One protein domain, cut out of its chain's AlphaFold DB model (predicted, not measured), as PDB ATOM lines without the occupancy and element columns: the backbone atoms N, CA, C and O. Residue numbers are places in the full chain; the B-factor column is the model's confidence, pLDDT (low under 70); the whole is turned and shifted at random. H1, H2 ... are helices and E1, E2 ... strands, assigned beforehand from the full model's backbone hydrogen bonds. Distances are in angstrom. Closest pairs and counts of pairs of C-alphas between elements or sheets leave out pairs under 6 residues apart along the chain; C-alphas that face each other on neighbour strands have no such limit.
ATOM      1  N   LEU A  10     105.121 237.206 180.887       93.38
ATOM      2  CA  LEU A  10     106.235 238.132 180.855       93.38
ATOM      3  C   LEU A  10     106.264 238.886 182.176       93.38
ATOM      4  O   LEU A  10     105.288 239.537 182.549       93.38
ATOM      5  N   HIS A  11     107.395 238.812 182.858       93.38
ATOM      6  CA  HIS A  11     107.671 239.584 184.058       93.38
ATOM      7  C   HIS A  11     108.793 240.569 183.761       93.38
ATOM      8  O   HIS A  11     109.696 240.265 182.983       93.38
ATOM      9  N   ALA A  12     108.751 241.743 184.386       93.31
ATOM     10  CA  ALA A  12     109.874 242.664 184.385       93.31
ATOM     11  C   ALA A  12     110.296 242.971 185.820       93.31
ATOM     12  O   ALA A  12     109.454 243.185 186.693       93.31
ATOM     13  N   VAL A  13     111.603 242.998 186.045       93.00
ATOM     14  CA  VAL A  13     112.227 243.375 187.312       93.00
ATOM     15  C   VAL A  13     113.010 244.653 187.065       93.00
ATOM     16  O   VAL A  13     113.739 244.747 186.075       93.00
ATOM     17  N   ASP A  14     112.814 245.634 187.944       93.06
ATOM     18  CA  ASP A  14     113.414 246.968 187.847       93.06
ATOM     19  C   ASP A  14     113.085 247.699 186.532       93.06
ATOM     20  O   ASP A  14     113.889 248.471 186.017       93.06
ATOM     21  N   LEU A  15     111.880 247.464 185.984       92.81
ATOM     22  CA  LEU A  15     111.402 248.140 184.776       92.81
ATOM     23  C   LEU A  15     111.506 249.666 184.959       92.81
ATOM     24  O   LEU A  15     110.959 250.197 185.934       92.81
ATOM     25  N   PRO A  16     112.166 250.390 184.043       91.31
ATOM     26  CA  PRO A  16     112.295 251.828 184.165       91.31
ATOM     27  C   PRO A  16     110.925 252.477 183.948       91.31
ATOM     28  O   PRO A  16     110.303 252.338 182.893       91.31
ATOM     29  N   VAL A  17     110.454 253.199 184.967       91.06
ATOM     30  CA  VAL A  17     109.163 253.898 184.961       91.06
ATOM     31  C   VAL A  17     109.335 255.342 185.418       91.06
ATOM     32  O   VAL A  17     110.066 255.623 186.368       91.06
ATOM     33  N   LEU A  18     108.622 256.269 184.783       90.00
ATOM     34  CA  LEU A  18     108.446 257.620 185.313       90.00
ATOM     35  C   LEU A  18     107.310 257.613 186.322       90.00
ATOM     36  O   LEU A  18     106.261 257.020 186.076       90.00
ATOM     37  N   LYS A  19     107.506 258.315 187.437       90.38
ATOM     38  CA  LYS A  19     106.458 258.563 188.427       90.38
ATOM     39  C   LYS A  19     106.276 260.057 188.623       90.38
ATOM     40  O   LYS A  19     107.239 260.775 188.874       90.38
ATOM     41  N   CYS A  20     105.041 260.534 188.514       87.56
ATOM     42  CA  CYS A  20     104.725 261.925 188.838       87.56
ATOM     43  C   CYS A  20     104.533 262.117 190.353       87.56
ATOM     44  O   CYS A  20     104.357 261.152 191.095       87.56
ATOM     45  N   ALA A  21     104.457 263.372 190.810       89.19
ATOM     46  CA  ALA A  21     104.206 263.705 192.220       89.19
ATOM     47  C   ALA A  21     102.887 263.130 192.785       89.19
ATOM     48  O   ALA A  21     102.742 263.008 193.997       89.19
ATOM     49  N   LYS A  22     101.930 262.762 191.919       86.94
ATOM     50  CA  LYS A  22     100.661 262.109 192.297       86.94
ATOM     51  C   LYS A  22     100.732 260.573 192.290       86.94
ATOM     52  O   LYS A  22      99.721 259.926 192.522       86.94
ATOM     53  N   GLY A  23     101.892 259.988 191.992       85.44
ATOM     54  CA  GLY A  23     102.113 258.539 192.012       85.44
ATOM     55  C   GLY A  23     101.744 257.782 190.732       85.44
ATOM     56  O   GLY A  23     101.972 256.578 190.684       85.44
ATOM     57  N   HIS A  24     101.231 258.443 189.685       87.62
ATOM     58  CA  HIS A  24     100.976 257.779 188.398       87.62
ATOM     59  C   HIS A  24     102.276 257.305 187.746       87.62
ATOM     60  O   HIS A  24     103.252 258.063 187.742       87.62
ATOM     61  N   ALA A  25     102.246 256.106 187.165       90.06
ATOM     62  CA  ALA A  25     103.346 255.516 186.416       90.06
ATOM     63  C   ALA A  25     103.185 255.756 184.906       90.06
ATOM     64  O   ALA A  25     102.073 255.754 184.381       90.06
ATOM     65  N   ALA A  26     104.296 255.954 184.205       89.69
ATOM     66  CA  ALA A  26     104.343 256.040 182.749       89.69
ATOM     67  C   ALA A  26     105.656 255.440 182.215       89.69
ATOM     68  O   ALA A  26     106.643 255.382 182.958       89.69
ATOM     69  N   PRO A  27     105.709 255.042 180.932       90.56
ATOM     70  CA  PRO A  27     106.963 254.672 180.285       90.56
ATOM     71  C   PRO A  27     108.005 255.796 180.368       90.56
ATOM     72  O   PRO A  27     107.655 256.975 180.312       90.56
ATOM     73  N   VAL A  28     109.295 255.443 180.423       91.06
ATOM     74  CA  VAL A  28     110.398 256.430 180.433       91.06
ATOM     75  C   VAL A  28     110.525 257.265 179.170       91.06
ATOM     76  O   VAL A  28     111.095 258.351 179.198       91.06
ATOM     77  N   HIS A  29     109.954 256.788 178.071       92.56
ATOM     78  CA  HIS A  29     109.908 257.506 176.813       92.56
ATOM     79  C   HIS A  29     108.691 257.060 176.000       92.56
ATOM     80  O   HIS A  29     108.238 255.923 176.134       92.56
ATOM     81  N   ARG A  30     108.191 257.918 175.103       88.81
ATOM     82  CA  ARG A  30     107.022 257.604 174.258       88.81
ATOM     83  C   ARG A  30     107.216 256.347 173.395       88.81
ATOM     84  O   ARG A  30     106.275 255.599 173.181       88.81
ATOM     85  N   GLU A  31     108.451 256.099 172.953       91.38
ATOM     86  CA  GLU A  31     108.807 254.949 172.104       91.38
ATOM     87  C   GLU A  31     109.182 253.700 172.911       91.38
ATOM     88  O   GLU A  31     109.432 252.650 172.325       91.38
ATOM     89  N   PHE A  32     109.245 253.787 174.246       92.00
ATOM     90  CA  PHE A  32     109.773 252.709 175.086       92.00
ATOM     91  C   PHE A  32     109.020 251.389 174.879       92.00
ATOM     92  O   PHE A  32     109.642 250.345 174.722       92.00
ATOM     93  N   MET A  33     107.688 251.430 174.808       89.44
ATOM     94  CA  MET A  33     106.887 250.213 174.641       89.44
ATOM     95  C   MET A  33     107.038 249.595 173.252       89.44
ATOM     96  O   MET A  33     107.117 248.376 173.128       89.44
ATOM     97  N   VAL A  34     107.123 250.426 172.211       90.31
ATOM     98  CA  VAL A  34     107.368 249.959 170.840       90.31
ATOM     99  C   VAL A  34     108.755 249.332 170.745       90.31
ATOM    100  O   VAL A  34     108.897 248.220 170.242       90.31
ATOM    101  N   TRP A  35     109.767 249.996 171.307       93.88
ATOM    102  CA  TRP A  35     111.115 249.449 171.414       93.88
ATOM    103  C   TRP A  35     111.133 248.112 172.163       93.88
ATOM    104  O   TRP A  35     111.730 247.156 171.673       93.88
ATOM    105  N   LEU A  36     110.429 248.005 173.293       93.31
ATOM    106  CA  LEU A  36     110.372 246.773 174.079       93.31
ATOM    107  C   LEU A  36     109.760 245.617 173.276       93.31
ATOM    108  O   LEU A  36     110.274 244.504 173.328       93.31
ATOM    109  N   ILE A  37     108.709 245.871 172.486       91.50
ATOM    110  CA  ILE A  37     108.129 244.865 171.580       91.50
ATOM    111  C   ILE A  37     109.183 244.339 170.604       91.50
ATOM    112  O   ILE A  37     109.306 243.124 170.437       91.50
ATOM    113  N   HIS A  38     109.945 245.236 169.978       92.50
ATOM    114  CA  HIS A  38     110.994 244.859 169.033       92.50
ATOM    115  C   HIS A  38     112.124 244.083 169.705       92.50
ATOM    116  O   HIS A  38     112.497 243.017 169.229       92.50
ATOM    117  N   GLU A  39     112.614 244.546 170.849       94.56
ATOM    118  CA  GLU A  39     113.656 243.851 171.608       94.56
ATOM    119  C   GLU A  39     113.245 242.431 171.999       94.56
ATOM    120  O   GLU A  39     113.967 241.460 171.757       94.56
ATOM    121  N   LEU A  40     112.039 242.282 172.544       94.00
ATOM    122  CA  LEU A  40     111.532 240.982 172.953       94.00
ATOM    123  C   LEU A  40     111.349 240.042 171.757       94.00
ATOM    124  O   LEU A  40     111.779 238.889 171.813       94.00
ATOM    125  N   ARG A  41     110.748 240.527 170.668       91.56
ATOM    126  CA  ARG A  41     110.452 239.722 169.477       91.56
ATOM    127  C   ARG A  41     111.701 239.363 168.677       91.56
ATOM    128  O   ARG A  41     111.812 238.229 168.218       91.56
ATOM    129  N   ASP A  42     112.598 240.320 168.482       91.19
ATOM    130  CA  ASP A  42     113.664 240.224 167.484       91.19
ATOM    131  C   ASP A  42     115.001 239.795 168.108       91.19
ATOM    132  O   ASP A  42     115.855 239.258 167.402       91.19
ATOM    133  N   ARG A  43     115.182 239.957 169.430       93.00
ATOM    134  CA  ARG A  43     116.396 239.520 170.142       93.00
ATOM    135  C   ARG A  43     116.154 238.435 171.186       93.00
ATOM    136  O   ARG A  43     116.879 237.438 171.199       93.00
ATOM    137  N   CYS A  44     115.154 238.594 172.053       93.81
ATOM    138  CA  CYS A  44     114.954 237.654 173.162       93.81
ATOM    139  C   CYS A  44     114.337 236.334 172.689       93.81
ATOM    140  O   CYS A  44     114.897 235.268 172.940       93.81
ATOM    141  N   VAL A  45     113.224 236.383 171.951       93.38
ATOM    142  CA  VAL A  45     112.530 235.176 171.470       93.38
ATOM    143  C   VAL A  45     113.435 234.264 170.624       93.38
ATOM    144  O   VAL A  45     113.444 233.064 170.896       93.38
ATOM    145  N   PRO A  46     114.246 234.761 169.666       93.50
ATOM    146  CA  PRO A  46     115.160 233.911 168.897       93.50
ATOM    147  C   PRO A  46     116.249 233.235 169.739       93.50
ATOM    148  O   PRO A  46     116.784 232.207 169.333       93.50
ATOM    149  N   SER A  47     116.567 233.791 170.910       94.25
ATOM    150  CA  SER A  47     117.535 233.216 171.851       94.25
ATOM    151  C   SER A  47     116.950 232.060 172.677       94.25
ATOM    152  O   SER A  47     117.698 231.300 173.294       94.25
ATOM    153  N   ILE A  48     115.623 231.896 172.694       94.94
ATOM    154  CA  ILE A  48     114.952 230.771 173.350       94.94
ATOM    155  C   ILE A  48     114.972 229.575 172.396       94.94
ATOM    156  O   ILE A  48     114.373 229.606 171.321       94.94
ATOM    157  N   ALA A  49     115.620 228.481 172.810       96.06
ATOM    158  CA  ALA A  49     115.586 227.233 172.054       96.06
ATOM    159  C   ALA A  49     114.131 226.796 171.822       96.06
ATOM    160  O   ALA A  49     113.337 226.737 172.765       96.06
ATOM    161  N   ALA A  50     113.787 226.463 170.577       95.94
ATOM    162  CA  ALA A  50     112.426 226.113 170.199       95.94
ATOM    163  C   ALA A  50     112.370 224.985 169.165       95.94
ATOM    164  O   ALA A  50     113.337 224.707 168.456       95.94
ATOM    165  N   GLY A  51     111.225 224.307 169.104       94.81
ATOM    166  CA  GLY A  51     110.954 223.290 168.096       94.81
ATOM    167  C   GLY A  51     110.513 223.862 166.753       94.81
ATOM    168  O   GLY A  51     109.954 224.955 166.667       94.81
ATOM    169  N   GLU A  52     110.703 223.064 165.707       93.31
ATOM    170  CA  GLU A  52     110.219 223.361 164.361       93.31
ATOM    171  C   GLU A  52     109.028 222.469 163.995       93.31
ATOM    172  O   GLU A  52     109.079 221.249 164.209       93.31
ATOM    173  N   PRO A  53     107.947 223.036 163.431       92.50
ATOM    174  CA  PRO A  53     106.808 222.248 162.988       92.50
ATOM    175  C   PRO A  53     107.157 221.446 161.727       92.50
ATOM    176  O   PRO A  53     107.635 221.996 160.737       92.50
ATOM    177  N   LYS A  54     106.832 220.152 161.726       89.56
ATOM    178  CA  LYS A  54     106.878 219.272 160.552       89.56
ATOM    179  C   LYS A  54     105.523 218.592 160.334       89.56
ATOM    180  O   LYS A  54     104.837 218.236 161.295       89.56
ATOM    181  N   GLY A  55     105.175 218.385 159.062       83.12
ATOM    182  CA  GLY A  55     103.927 217.750 158.617       83.12
ATOM    183  C   GLY A  55     102.776 218.738 158.365       83.12
ATOM    184  O   GLY A  55     102.625 219.723 159.085       83.12
ATOM    185  N   LEU A  56     101.962 218.471 157.332       71.69
ATOM    186  CA  LEU A  56     100.844 219.342 156.924       71.69
ATOM    187  C   LEU A  56      99.528 219.077 157.681       71.69
ATOM    188  O   LEU A  56      98.801 220.026 157.957       71.69
ATOM    189  N   LEU A  57      99.217 217.817 158.015       70.75
ATOM    190  CA  LEU A  57      97.921 217.415 158.601       70.75
ATOM    191  C   LEU A  57      97.972 217.217 160.125       70.75
ATOM    192  O   LEU A  57      97.024 217.556 160.824       70.75
ATOM    193  N   PHE A  58      99.101 216.736 160.652       76.81
ATOM    194  CA  PHE A  58      99.345 216.580 162.088       76.81
ATOM    195  C   PHE A  58     100.692 217.213 162.422       76.81
ATOM    196  O   PHE A  58     101.734 216.575 162.282       76.81
ATOM    197  N   LYS A  59     100.678 218.497 162.803       80.00
ATOM    198  CA  LYS A  59     101.910 219.232 163.117       80.00
ATOM    199  C   LYS A  59     102.598 218.610 164.326       80.00
ATOM    200  O   LYS A  59     102.115 218.719 165.453       80.00
ATOM    201  N   LYS A  60     103.755 218.008 164.077       90.44
ATOM    202  CA  LYS A  60     104.682 217.520 165.096       90.44
ATOM    203  C   LYS A  60     105.843 218.490 165.218       90.44
ATOM    204  O   LYS A  60     106.334 218.993 164.210       90.44
ATOM    205  N   TYR A  61     106.294 218.741 166.437       94.69
ATOM    206  CA  TYR A  61     107.396 219.664 166.685       94.69
ATOM    207  C   TYR A  61     108.680 218.884 166.920       94.69
ATOM    208  O   TYR A  61     108.680 217.905 167.662       94.69
ATOM    209  N   HIS A  62     109.757 219.310 166.273       96.06
ATOM    210  CA  HIS A  62     111.037 218.614 166.313       96.06
ATOM    211  C   HIS A  62     112.116 219.504 166.912       96.06
ATOM    212  O   HIS A  62     112.149 220.708 166.671       96.06
ATOM    213  N   CYS A  63     113.004 218.892 167.686       97.19
ATOM    214  CA  CYS A  63     114.222 219.526 168.165       97.19
ATOM    215  C   CYS A  63     115.232 219.686 167.021       97.19
ATOM    216  O   CYS A  63     115.204 218.924 166.052       97.19
ATOM    217  N   ALA A  64     116.189 220.603 167.179       94.81
ATOM    218  CA  ALA A  64     117.328 220.747 166.273       94.81
ATOM    219  C   ALA A  64     118.152 219.449 166.126       94.81
ATOM    220  O   ALA A  64     118.784 219.234 165.098       94.81
ATOM    221  N   CYS A  65     118.103 218.535 167.107       95.88
ATOM    222  CA  CYS A  65     118.721 217.207 166.987       95.88
ATOM    223  C   CYS A  65     117.945 216.236 166.069       95.88
ATOM    224  O   CYS A  65     118.329 215.077 165.940       95.88
ATOM    225  N   GLY A  66     116.820 216.664 165.491       94.12
ATOM    226  CA  GLY A  66     115.995 215.895 164.559       94.12
ATOM    227  C   GLY A  66     114.887 215.056 165.198       94.12
ATOM    228  O   GLY A  66     113.969 214.651 164.488       94.12
ATOM    229  N   ALA A  67     114.924 214.822 166.512       96.62
ATOM    230  CA  ALA A  67     113.923 214.019 167.214       96.62
ATOM    231  C   ALA A  67     112.671 214.829 167.595       96.62
ATOM    232  O   ALA A  67     112.737 216.040 167.826       96.62
ATOM    233  N   GLU A  68     111.533 214.140 167.692       96.00
ATOM    234  CA  GLU A  68     110.251 214.727 168.089       96.00
ATOM    235  C   GLU A  68     110.286 215.197 169.558       96.00
ATOM    236  O   GLU A  68     110.915 214.584 170.431       96.00
ATOM    237  N   LEU A  69     109.625 216.322 169.829       96.62
ATOM    238  CA  LEU A  69     109.351 216.793 171.183       96.62
ATOM    239  C   LEU A  69     108.187 216.011 171.792       96.62
ATOM    240  O   LEU A  69     107.289 215.557 171.085       96.62
ATOM    241  N   ALA A  70     108.164 215.901 173.119       95.06
ATOM    242  CA  ALA A  70     107.014 215.353 173.826       95.06
ATOM    243  C   ALA A  70     105.712 216.074 173.418       95.06
ATOM    244  O   ALA A  70     105.694 217.284 173.206       95.06
ATOM    245  N   ALA A  71     104.602 215.338 173.337       90.31
ATOM    246  CA  ALA A  71     103.311 215.910 172.939       90.31
ATOM    247  C   ALA A  71     102.723 216.878 173.985       90.31
ATOM    248  O   ALA A  71     101.914 217.742 173.643       90.31
ATOM    249  N   LYS A  72     103.118 216.725 175.254       90.88
ATOM    250  CA  LYS A  72     102.703 217.557 176.389       90.88
ATOM    251  C   LYS A  72     103.926 218.231 177.018       90.88
ATOM    252  O   LYS A  72     104.996 217.613 177.026       90.88
ATOM    253  N   PRO A  73     103.784 219.456 177.550       93.19
ATOM    254  CA  PRO A  73     104.856 220.090 178.303       93.19
ATOM    255  C   PRO A  73     105.109 219.335 179.611       93.19
ATOM    256  O   PRO A  73     104.191 218.751 180.187       93.19
ATOM    257  N   GLY A  74     106.361 219.336 180.063       90.06
ATOM    258  CA  GLY A  74     106.735 218.719 181.340       90.06
ATOM    259  C   GLY A  74     106.576 219.668 182.528       90.06
ATOM    260  O   GLY A  74     106.199 219.242 183.615       90.06
ATOM    261  N   ARG A  75     106.877 220.951 182.311       93.06
ATOM    262  CA  ARG A  75     106.850 222.035 183.303       93.06
ATOM    263  C   ARG A  75     106.879 223.391 182.595       93.06
ATOM    264  O   ARG A  75     107.082 223.440 181.380       93.06
ATOM    265  N   ASN A  76     106.811 224.468 183.370       94.75
ATOM    266  CA  ASN A  76     107.210 225.791 182.907       94.75
ATOM    267  C   ASN A  76     108.724 225.998 183.077       94.75
ATOM    268  O   ASN A  76     109.333 225.562 184.061       94.75
ATOM    269  N   GLY A  77     109.339 226.626 182.079       94.69
ATOM    270  CA  GLY A  77     110.706 227.131 182.112       94.69
ATOM    271  C   GLY A  77     110.706 228.653 182.220       94.69
ATOM    272  O   GLY A  77     109.792 229.297 181.710       94.69
ATOM    273  N   SER A  78     111.738 229.197 182.867       95.38
ATOM    274  CA  SER A  78     112.014 230.634 182.925       95.38
ATOM    275  C   SER A  78     113.212 230.968 182.028       95.38
ATOM    276  O   SER A  78     114.209 230.237 182.015       95.38
ATOM    277  N   PHE A  79     113.101 232.064 181.278       95.88
ATOM    278  CA  PHE A  79     114.135 232.594 180.394       95.88
ATOM    279  C   PHE A  79     114.310 234.088 180.668       95.88
ATOM    280  O   PHE A  79     113.437 234.890 180.339       95.88
ATOM    281  N   SER A  80     115.433 234.450 181.286       96.25
ATOM    282  CA  SER A  80     115.755 235.831 181.655       96.25
ATOM    283  C   SER A  80     116.627 236.524 180.609       96.25
ATOM    284  O   SER A  80     117.574 235.928 180.097       96.25
ATOM    285  N   PHE A  81     116.355 237.805 180.369       96.75
ATOM    286  CA  PHE A  81     117.154 238.675 179.511       96.75
ATOM    287  C   PHE A  81     117.365 240.026 180.188       96.75
ATOM    288  O   PHE A  81     116.412 240.631 180.682       96.75
ATOM    289  N   ASP A  82     118.602 240.510 180.183       96.69
ATOM    290  CA  ASP A  82     118.926 241.869 180.606       96.69
ATOM    291  C   ASP A  82     118.785 242.815 179.407       96.69
ATOM    292  O   ASP A  82     119.353 242.588 178.333       96.69
ATOM    293  N   LEU A  83     118.000 243.874 179.584       96.25
ATOM    294  CA  LEU A  83     117.701 244.882 178.576       96.25
ATOM    295  C   LEU A  83     118.074 246.268 179.101       96.25
ATOM    296  O   LEU A  83     118.027 246.536 180.298       96.25
ATOM    297  N   ALA A  84     118.417 247.170 178.191       95.50
ATOM    298  CA  ALA A  84     118.674 248.564 178.517       95.50
ATOM    299  C   ALA A  84     118.105 249.443 177.408       95.50
ATOM    300  O   ALA A  84     118.513 249.330 176.251       95.50
ATOM    301  N   TYR A  85     117.155 250.304 177.767       95.00
ATOM    302  CA  TYR A  85     116.707 251.369 176.877       95.00
ATOM    303  C   TYR A  85     117.759 252.488 176.884       95.00
ATOM    304  O   TYR A  85     118.350 252.728 177.941       95.00
ATOM    305  N   PRO A  86     118.025 253.171 175.753       93.25
ATOM    306  CA  PRO A  86     118.983 254.270 175.714       93.25
ATOM    307  C   PRO A  86     118.777 255.261 176.865       93.25
ATOM    308  O   PRO A  86     117.649 255.648 177.171       93.25
ATOM    309  N   GLU A  87     119.880 255.630 177.519       89.12
ATOM    310  CA  GLU A  87     119.908 256.593 178.632       89.12
ATOM    311  C   GLU A  87     119.048 256.206 179.853       89.12
ATOM    312  O   GLU A  87     118.763 257.040 180.708       89.12
ATOM    313  N   SER A  88     118.652 254.934 179.970       90.81
ATOM    314  CA  SER A  88     117.909 254.396 181.114       90.81
ATOM    315  C   SER A  88     118.707 253.314 181.845       90.81
ATOM    316  O   SER A  88     119.551 252.651 181.233       90.81
ATOM    317  N   PRO A  89     118.444 253.085 183.147       92.88
ATOM    318  CA  PRO A  89     118.976 251.925 183.848       92.88
ATOM    319  C   PRO A  89     118.613 250.615 183.141       92.88
ATOM    320  O   PRO A  89     117.538 250.490 182.547       92.88
ATOM    321  N   ALA A  90     119.515 249.637 183.224       95.75
ATOM    322  CA  ALA A  90     119.224 248.284 182.777       95.75
ATOM    323  C   ALA A  90     118.140 247.654 183.659       95.75
ATOM    324  O   ALA A  90     118.053 247.934 184.854       95.75
ATOM    325  N   PHE A  91     117.342 246.785 183.057       95.56
ATOM    326  CA  PHE A  91     116.266 246.054 183.706       95.56
ATOM    327  C   PHE A  91     116.223 244.631 183.167       95.56
ATOM    328  O   PHE A  91     116.799 244.324 182.121       95.56
ATOM    329  N   LYS A  92     115.522 243.753 183.875       96.81
ATOM    330  CA  LYS A  92     115.398 242.353 183.481       96.81
ATOM    331  C   LYS A  92     113.992 242.057 183.012       96.81
ATOM    332  O   LYS A  92     113.023 242.497 183.625       96.81
ATOM    333  N   VAL A  93     113.892 241.254 181.965       95.56
ATOM    334  CA  VAL A  93     112.648 240.615 181.541       95.56
ATOM    335  C   VAL A  93     112.772 239.111 181.699       95.56
ATOM    336  O   VAL A  93     113.824 238.534 181.430       95.56
ATOM    337  N   GLU A  94     111.697 238.471 182.130       95.88
ATOM    338  CA  GLU A  94     111.625 237.028 182.301       95.88
ATOM    339  C   GLU A  94     110.409 236.487 181.556       95.88
ATOM    340  O   GLU A  94     109.274 236.890 181.818       95.88
ATOM    341  N   PHE A  95     110.655 235.569 180.623       94.81
ATOM    342  CA  PHE A  95     109.605 234.767 180.015       94.81
ATOM    343  C   PHE A  95     109.400 233.497 180.827       94.81
ATOM    344  O   PHE A  95     110.326 232.697 180.959       94.81
ATOM    345  N   GLU A  96     108.176 233.273 181.287       95.06
ATOM    346  CA  GLU A  96     107.742 231.981 181.811       95.06
ATOM    347  C   GLU A  96     106.870 231.302 180.753       95.06
ATOM    348  O   GLU A  96     105.915 231.901 180.263       95.06
ATOM    349  N   LEU A  97     107.208 230.076 180.349       94.94
ATOM    350  CA  LEU A  97     106.431 229.335 179.348       94.94
ATOM    351  C   LEU A  97     106.574 227.814 179.484       94.94
ATOM    352  O   LEU A  97     107.591 227.337 179.995       94.94
ATOM    353  N   PRO A  98     105.624 227.023 178.954       95.69
ATOM    354  CA  PRO A  98     105.738 225.571 178.950       95.69
ATOM    355  C   PRO A  98     106.921 225.087 178.105       95.69
ATOM    356  O   PRO A  98     107.061 225.453 176.932       95.69
ATOM    357  N   VAL A  99     107.740 224.200 178.673       96.50
ATOM    358  CA  VAL A  99     108.868 223.564 177.981       96.50
ATOM    359  C   VAL A  99     108.611 222.083 177.718       96.50
ATOM    360  O   VAL A  99     107.971 221.367 178.495       96.50
ATOM    361  N   TYR A 100     109.124 221.622 176.584       96.94
ATOM    362  CA  TYR A 100     108.882 220.297 176.036       96.94
ATOM    363  C   TYR A 100     110.204 219.548 175.953       96.94
ATOM    364  O   TYR A 100     111.170 220.024 175.350       96.94
ATOM    365  N   LYS A 101     110.242 218.359 176.555       97.50
ATOM    366  CA  LYS A 101     111.420 217.496 176.529       97.50
ATOM    367  C   LYS A 101     111.563 216.836 175.159       97.50
ATOM    368  O   LYS A 101     110.608 216.261 174.637       97.50
ATOM    369  N   CYS A 102     112.757 216.889 174.584       97.56
ATOM    370  CA  CYS A 102     113.092 216.163 173.366       97.56
ATOM    371  C   CYS A 102     113.261 214.663 173.648       97.56
ATOM    372  O   CYS A 102     114.019 214.286 174.542       97.56
ATOM    373  N   GLY A 103     112.618 213.805 172.847       95.31
ATOM    374  CA  GLY A 103     112.742 212.347 172.977       95.31
ATOM    375  C   GLY A 103     114.108 211.777 172.574       95.31
ATOM    376  O   GLY A 103     114.414 210.646 172.927       95.31
ATOM    377  N   GLY A 104     114.931 212.548 171.849       97.00
ATOM    378  CA  GLY A 104     116.272 212.137 171.420       97.00
ATOM    379  C   GLY A 104     117.376 212.621 172.360       97.00
ATOM    380  O   GLY A 104     118.034 211.820 173.012       97.00
ATOM    381  N   CYS A 105     117.589 213.939 172.438       96.94
ATOM    382  CA  CYS A 105     118.688 214.513 173.228       96.94
ATOM    383  C   CYS A 105     118.323 214.842 174.686       96.94
ATOM    384  O   CYS A 105     119.182 215.287 175.442       96.94
ATOM    385  N   GLY A 106     117.054 214.689 175.081       96.19
ATOM    386  CA  GLY A 106     116.587 214.940 176.446       96.19
ATOM    387  C   GLY A 106     116.514 216.411 176.870       96.19
ATOM    388  O   GLY A 106     115.999 216.679 177.953       96.19
ATOM    389  N   LYS A 107     116.988 217.355 176.042       96.75
ATOM    390  CA  LYS A 107     116.918 218.798 176.318       96.75
ATOM    391  C   LYS A 107     115.475 219.296 176.320       96.75
ATOM    392  O   LYS A 107     114.624 218.770 175.601       96.75
ATOM    393  N   GLU A 108     115.232 220.333 177.107       96.62
ATOM    394  CA  GLU A 108     113.965 221.053 177.149       96.62
ATOM    395  C   GLU A 108     114.045 222.316 176.298       96.62
ATOM    396  O   GLU A 108     115.084 222.974 176.235       96.62
ATOM    397  N   GLN A 109     112.944 222.641 175.633       96.69
ATOM    398  CA  GLN A 109     112.845 223.810 174.772       96.69
ATOM    399  C   GLN A 109     111.390 224.243 174.614       96.69
ATOM    400  O   GLN A 109     110.463 223.480 174.903       96.69
ATOM    401  N   ALA A 110     111.182 225.462 174.129       96.00
ATOM    402  CA  ALA A 110     109.864 225.919 173.735       96.00
ATOM    403  C   ALA A 110     109.308 225.065 172.586       96.00
ATOM    404  O   ALA A 110     110.043 224.453 171.803       96.00
ATOM    405  N   ARG A 111     107.983 225.060 172.441       94.00
ATOM    406  CA  ARG A 111     107.332 224.326 171.353       94.00
ATOM    407  C   ARG A 111     107.684 224.889 169.979       94.00
ATOM    408  O   ARG A 111     107.987 224.121 169.074       94.00
ATOM    409  N   SER A 112     107.610 226.214 169.839       92.31
ATOM    410  CA  SER A 112     107.661 226.929 168.561       92.31
ATOM    411  C   SER A 112     108.101 228.374 168.781       92.31
ATOM    412  O   SER A 112     107.429 229.119 169.493       92.31
ATOM    413  N   ALA A 113     109.190 228.796 168.132       91.25
ATOM    414  CA  ALA A 113     109.622 230.197 168.162       91.25
ATOM    415  C   ALA A 113     108.583 231.116 167.502       91.25
ATOM    416  O   ALA A 113     108.372 232.246 167.936       91.25
ATOM    417  N   LYS A 114     107.874 230.606 166.485       89.75
ATOM    418  CA  LYS A 114     106.790 231.333 165.818       89.75
ATOM    419  C   LYS A 114     105.629 231.617 166.770       89.75
ATOM    420  O   LYS A 114     105.107 232.726 166.757       89.75
ATOM    421  N   ASP A 115     105.236 230.632 167.576       89.31
ATOM    422  CA  ASP A 115     104.130 230.808 168.522       89.31
ATOM    423  C   ASP A 115     104.550 231.750 169.653       89.31
ATOM    424  O   ASP A 115     103.753 232.583 170.074       89.31
ATOM    425  N   LEU A 116     105.811 231.684 170.098       91.00
ATOM    426  CA  LEU A 116     106.346 232.651 171.057       91.00
ATOM    427  C   LEU A 116     106.254 234.080 170.518       91.00
ATOM    428  O   LEU A 116     105.611 234.916 171.144       91.00
ATOM    429  N   ALA A 117     106.809 234.330 169.330       90.00
ATOM    430  CA  ALA A 117     106.804 235.654 168.712       90.00
ATOM    431  C   ALA A 117     105.383 236.189 168.459       90.00
ATOM    432  O   ALA A 117     105.142 237.386 168.588       90.00
ATOM    433  N   ALA A 118     104.436 235.312 168.106       88.88
ATOM    434  CA  ALA A 118     103.045 235.695 167.879       88.88
ATOM    435  C   ALA A 118     102.317 236.116 169.168       88.88
ATOM    436  O   ALA A 118     101.435 236.968 169.104       88.88
ATOM    437  N   ASN A 119     102.687 235.546 170.321       87.94
ATOM    438  CA  ASN A 119     102.045 235.832 171.608       87.94
ATOM    439  C   ASN A 119     102.763 236.925 172.424       87.94
ATOM    440  O   ASN A 119     102.160 237.490 173.332       87.94
ATOM    441  N   THR A 120     104.011 237.280 172.092       87.44
ATOM    442  CA  THR A 120     104.770 238.348 172.776       87.44
ATOM    443  C   THR A 120     104.019 239.687 172.881       87.44
ATOM    444  O   THR A 120     104.038 240.280 173.957       87.44
ATOM    445  N   PRO A 121     103.308 240.192 171.849       85.06
ATOM    446  CA  PRO A 121     102.575 241.453 171.984       85.06
ATOM    447  C   PRO A 121     101.488 241.422 173.071       85.06
ATOM    448  O   PRO A 121     101.291 242.415 173.767       85.06
ATOM    449  N   MET A 122     100.809 240.282 173.255       85.00
ATOM    450  CA  MET A 122      99.774 240.137 174.286       85.00
ATOM    451  C   MET A 122     100.367 240.158 175.696       85.00
ATOM    452  O   MET A 122      99.786 240.758 176.599       85.00
ATOM    453  N   THR A 123     101.542 239.559 175.895       87.25
ATOM    454  CA  THR A 123     102.193 239.565 177.211       87.25
ATOM    455  C   THR A 123     102.767 240.928 177.577       87.25
ATOM    456  O   THR A 123     102.835 241.264 178.756       87.25
ATOM    457  N   ILE A 124     103.107 241.754 176.585       86.69
ATOM    458  CA  ILE A 124     103.512 243.148 176.801       86.69
ATOM    459  C   ILE A 124     102.325 244.012 177.224       86.69
ATOM    460  O   ILE A 124     102.494 244.865 178.089       86.69
ATOM    461  N   ALA A 125     101.131 243.783 176.668       83.81
ATOM    462  CA  ALA A 125      99.926 244.457 177.149       83.81
ATOM    463  C   ALA A 125      99.684 244.140 178.635       83.81
ATOM    464  O   ALA A 125      99.576 245.055 179.444       83.81
ATOM    465  N   ALA A 126      99.751 242.861 179.016       85.19
ATOM    466  CA  ALA A 126      99.638 242.455 180.418       85.19
ATOM    467  C   ALA A 126     100.741 243.060 181.316       85.19
ATOM    468  O   ALA A 126     100.471 243.438 182.456       85.19
ATOM    469  N   LEU A 127     101.974 243.190 180.808       87.62
ATOM    470  CA  LEU A 127     103.061 243.872 181.515       87.62
ATOM    471  C   LEU A 127     102.759 245.363 181.726       87.62
ATOM    472  O   LEU A 127     103.027 245.891 182.804       87.62
ATOM    473  N   ASN A 128     102.207 246.033 180.714       86.12
ATOM    474  CA  ASN A 128     101.816 247.441 180.775       86.12
ATOM    475  C   ASN A 128     100.791 247.690 181.885       86.12
ATOM    476  O   ASN A 128     100.936 248.624 182.679       86.12
ATOM    477  N   ASP A 129      99.796 246.811 181.957       84.12
ATOM    478  CA  ASP A 129      98.723 246.866 182.945       84.12
ATOM    479  C   ASP A 129      99.290 246.649 184.352       84.12
ATOM    480  O   ASP A 129      98.999 247.409 185.276       84.12
ATOM    481  N   ALA A 130     100.182 245.663 184.506       83.69
ATOM    482  CA  ALA A 130     100.874 245.388 185.763       83.69
ATOM    483  C   ALA A 130     101.801 246.537 186.203       83.69
ATOM    484  O   ALA A 130     101.962 246.777 187.401       83.69
ATOM    485  N   ALA A 131     102.388 247.273 185.253       82.75
ATOM    486  CA  ALA A 131     103.194 248.463 185.519       82.75
ATOM    487  C   ALA A 131     102.348 249.701 185.880       82.75
ATOM    488  O   ALA A 131     102.901 250.725 186.295       82.75
TER     489      ALA A 131
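Overview. This is residues 10 to 131 of the 137 residues of an uncharacterized protein of Betaproteobacteria bacterium RIFCSPLOWO2_02_FULL_66_14 (UniProt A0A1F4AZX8). A rod with a two-layer middle: H1 and H2 run opposite ways over one face of the three-stranded sheet E1 E7 E6, and the small hairpins E2-E3 and E4-E5 lie at the two ends. The printed part has 122 residues with seven named strands and two named helices, in the order E1 E2 E3 H1 E4 E5 E6 E7 H2. The sheet is antiparallel and the class is mixed. The whole is loose, with a radius of gyration of the C-alphas of 17.1 A and spans of 56 by 25 by 22 A.

Along the chain. E1, residues 10 to 13, begins at C-alpha 10 (106.235, 238.132, 180.855). E2 is residues 17 to 19 and E3 25 to 27. H1, residues 32 to 47, is 21.2 A long. E4 is residues 52 to 54 and E5 60 to 62. E6, residues 75 to 83, spans 25.7 A. E7, residues 91 to 101, spans 29.8 A and bends by 60 degrees at residue 98. H2, residues 113 to 130, spans 24.8 A and ends at C-alpha 130 (100.874, 245.388, 185.763).

Arrangement. E1 pairs with E7 (N 11 and O 94, 2.9 A). E6 and E7 form a hairpin (N 79 and O 95, 2.9 A), as do E2 and E3 (N 18 and O 26, 2.8 A) and E4 and E5 (N 54 and O 60, 2.8 A). H1 is on the sheet at a height of 8.8 A, over E7 and E6. H2 is on it too; its C-alpha Thr 123 is 5.6 A from that of Leu 10 in E1, their closest. H1 and H2 touch, closest at the C-alphas of Arg 41 and Ala 117, 5.5 A, at a steep tilt of 35.1 degrees, only just past shallow. O i to N i+4 pairs are within hydrogen-bond range in 9 of 12 for H1 and 12 of 14 for H2.

Size, cuts and confidence. The C-alphas of Ala 21 and Leu 57 are the farthest apart, 57.6 A. The printed part has no cut. The links E5 to E6 and E7 to H2 are long. No printed residue is under 70 in pLDDT.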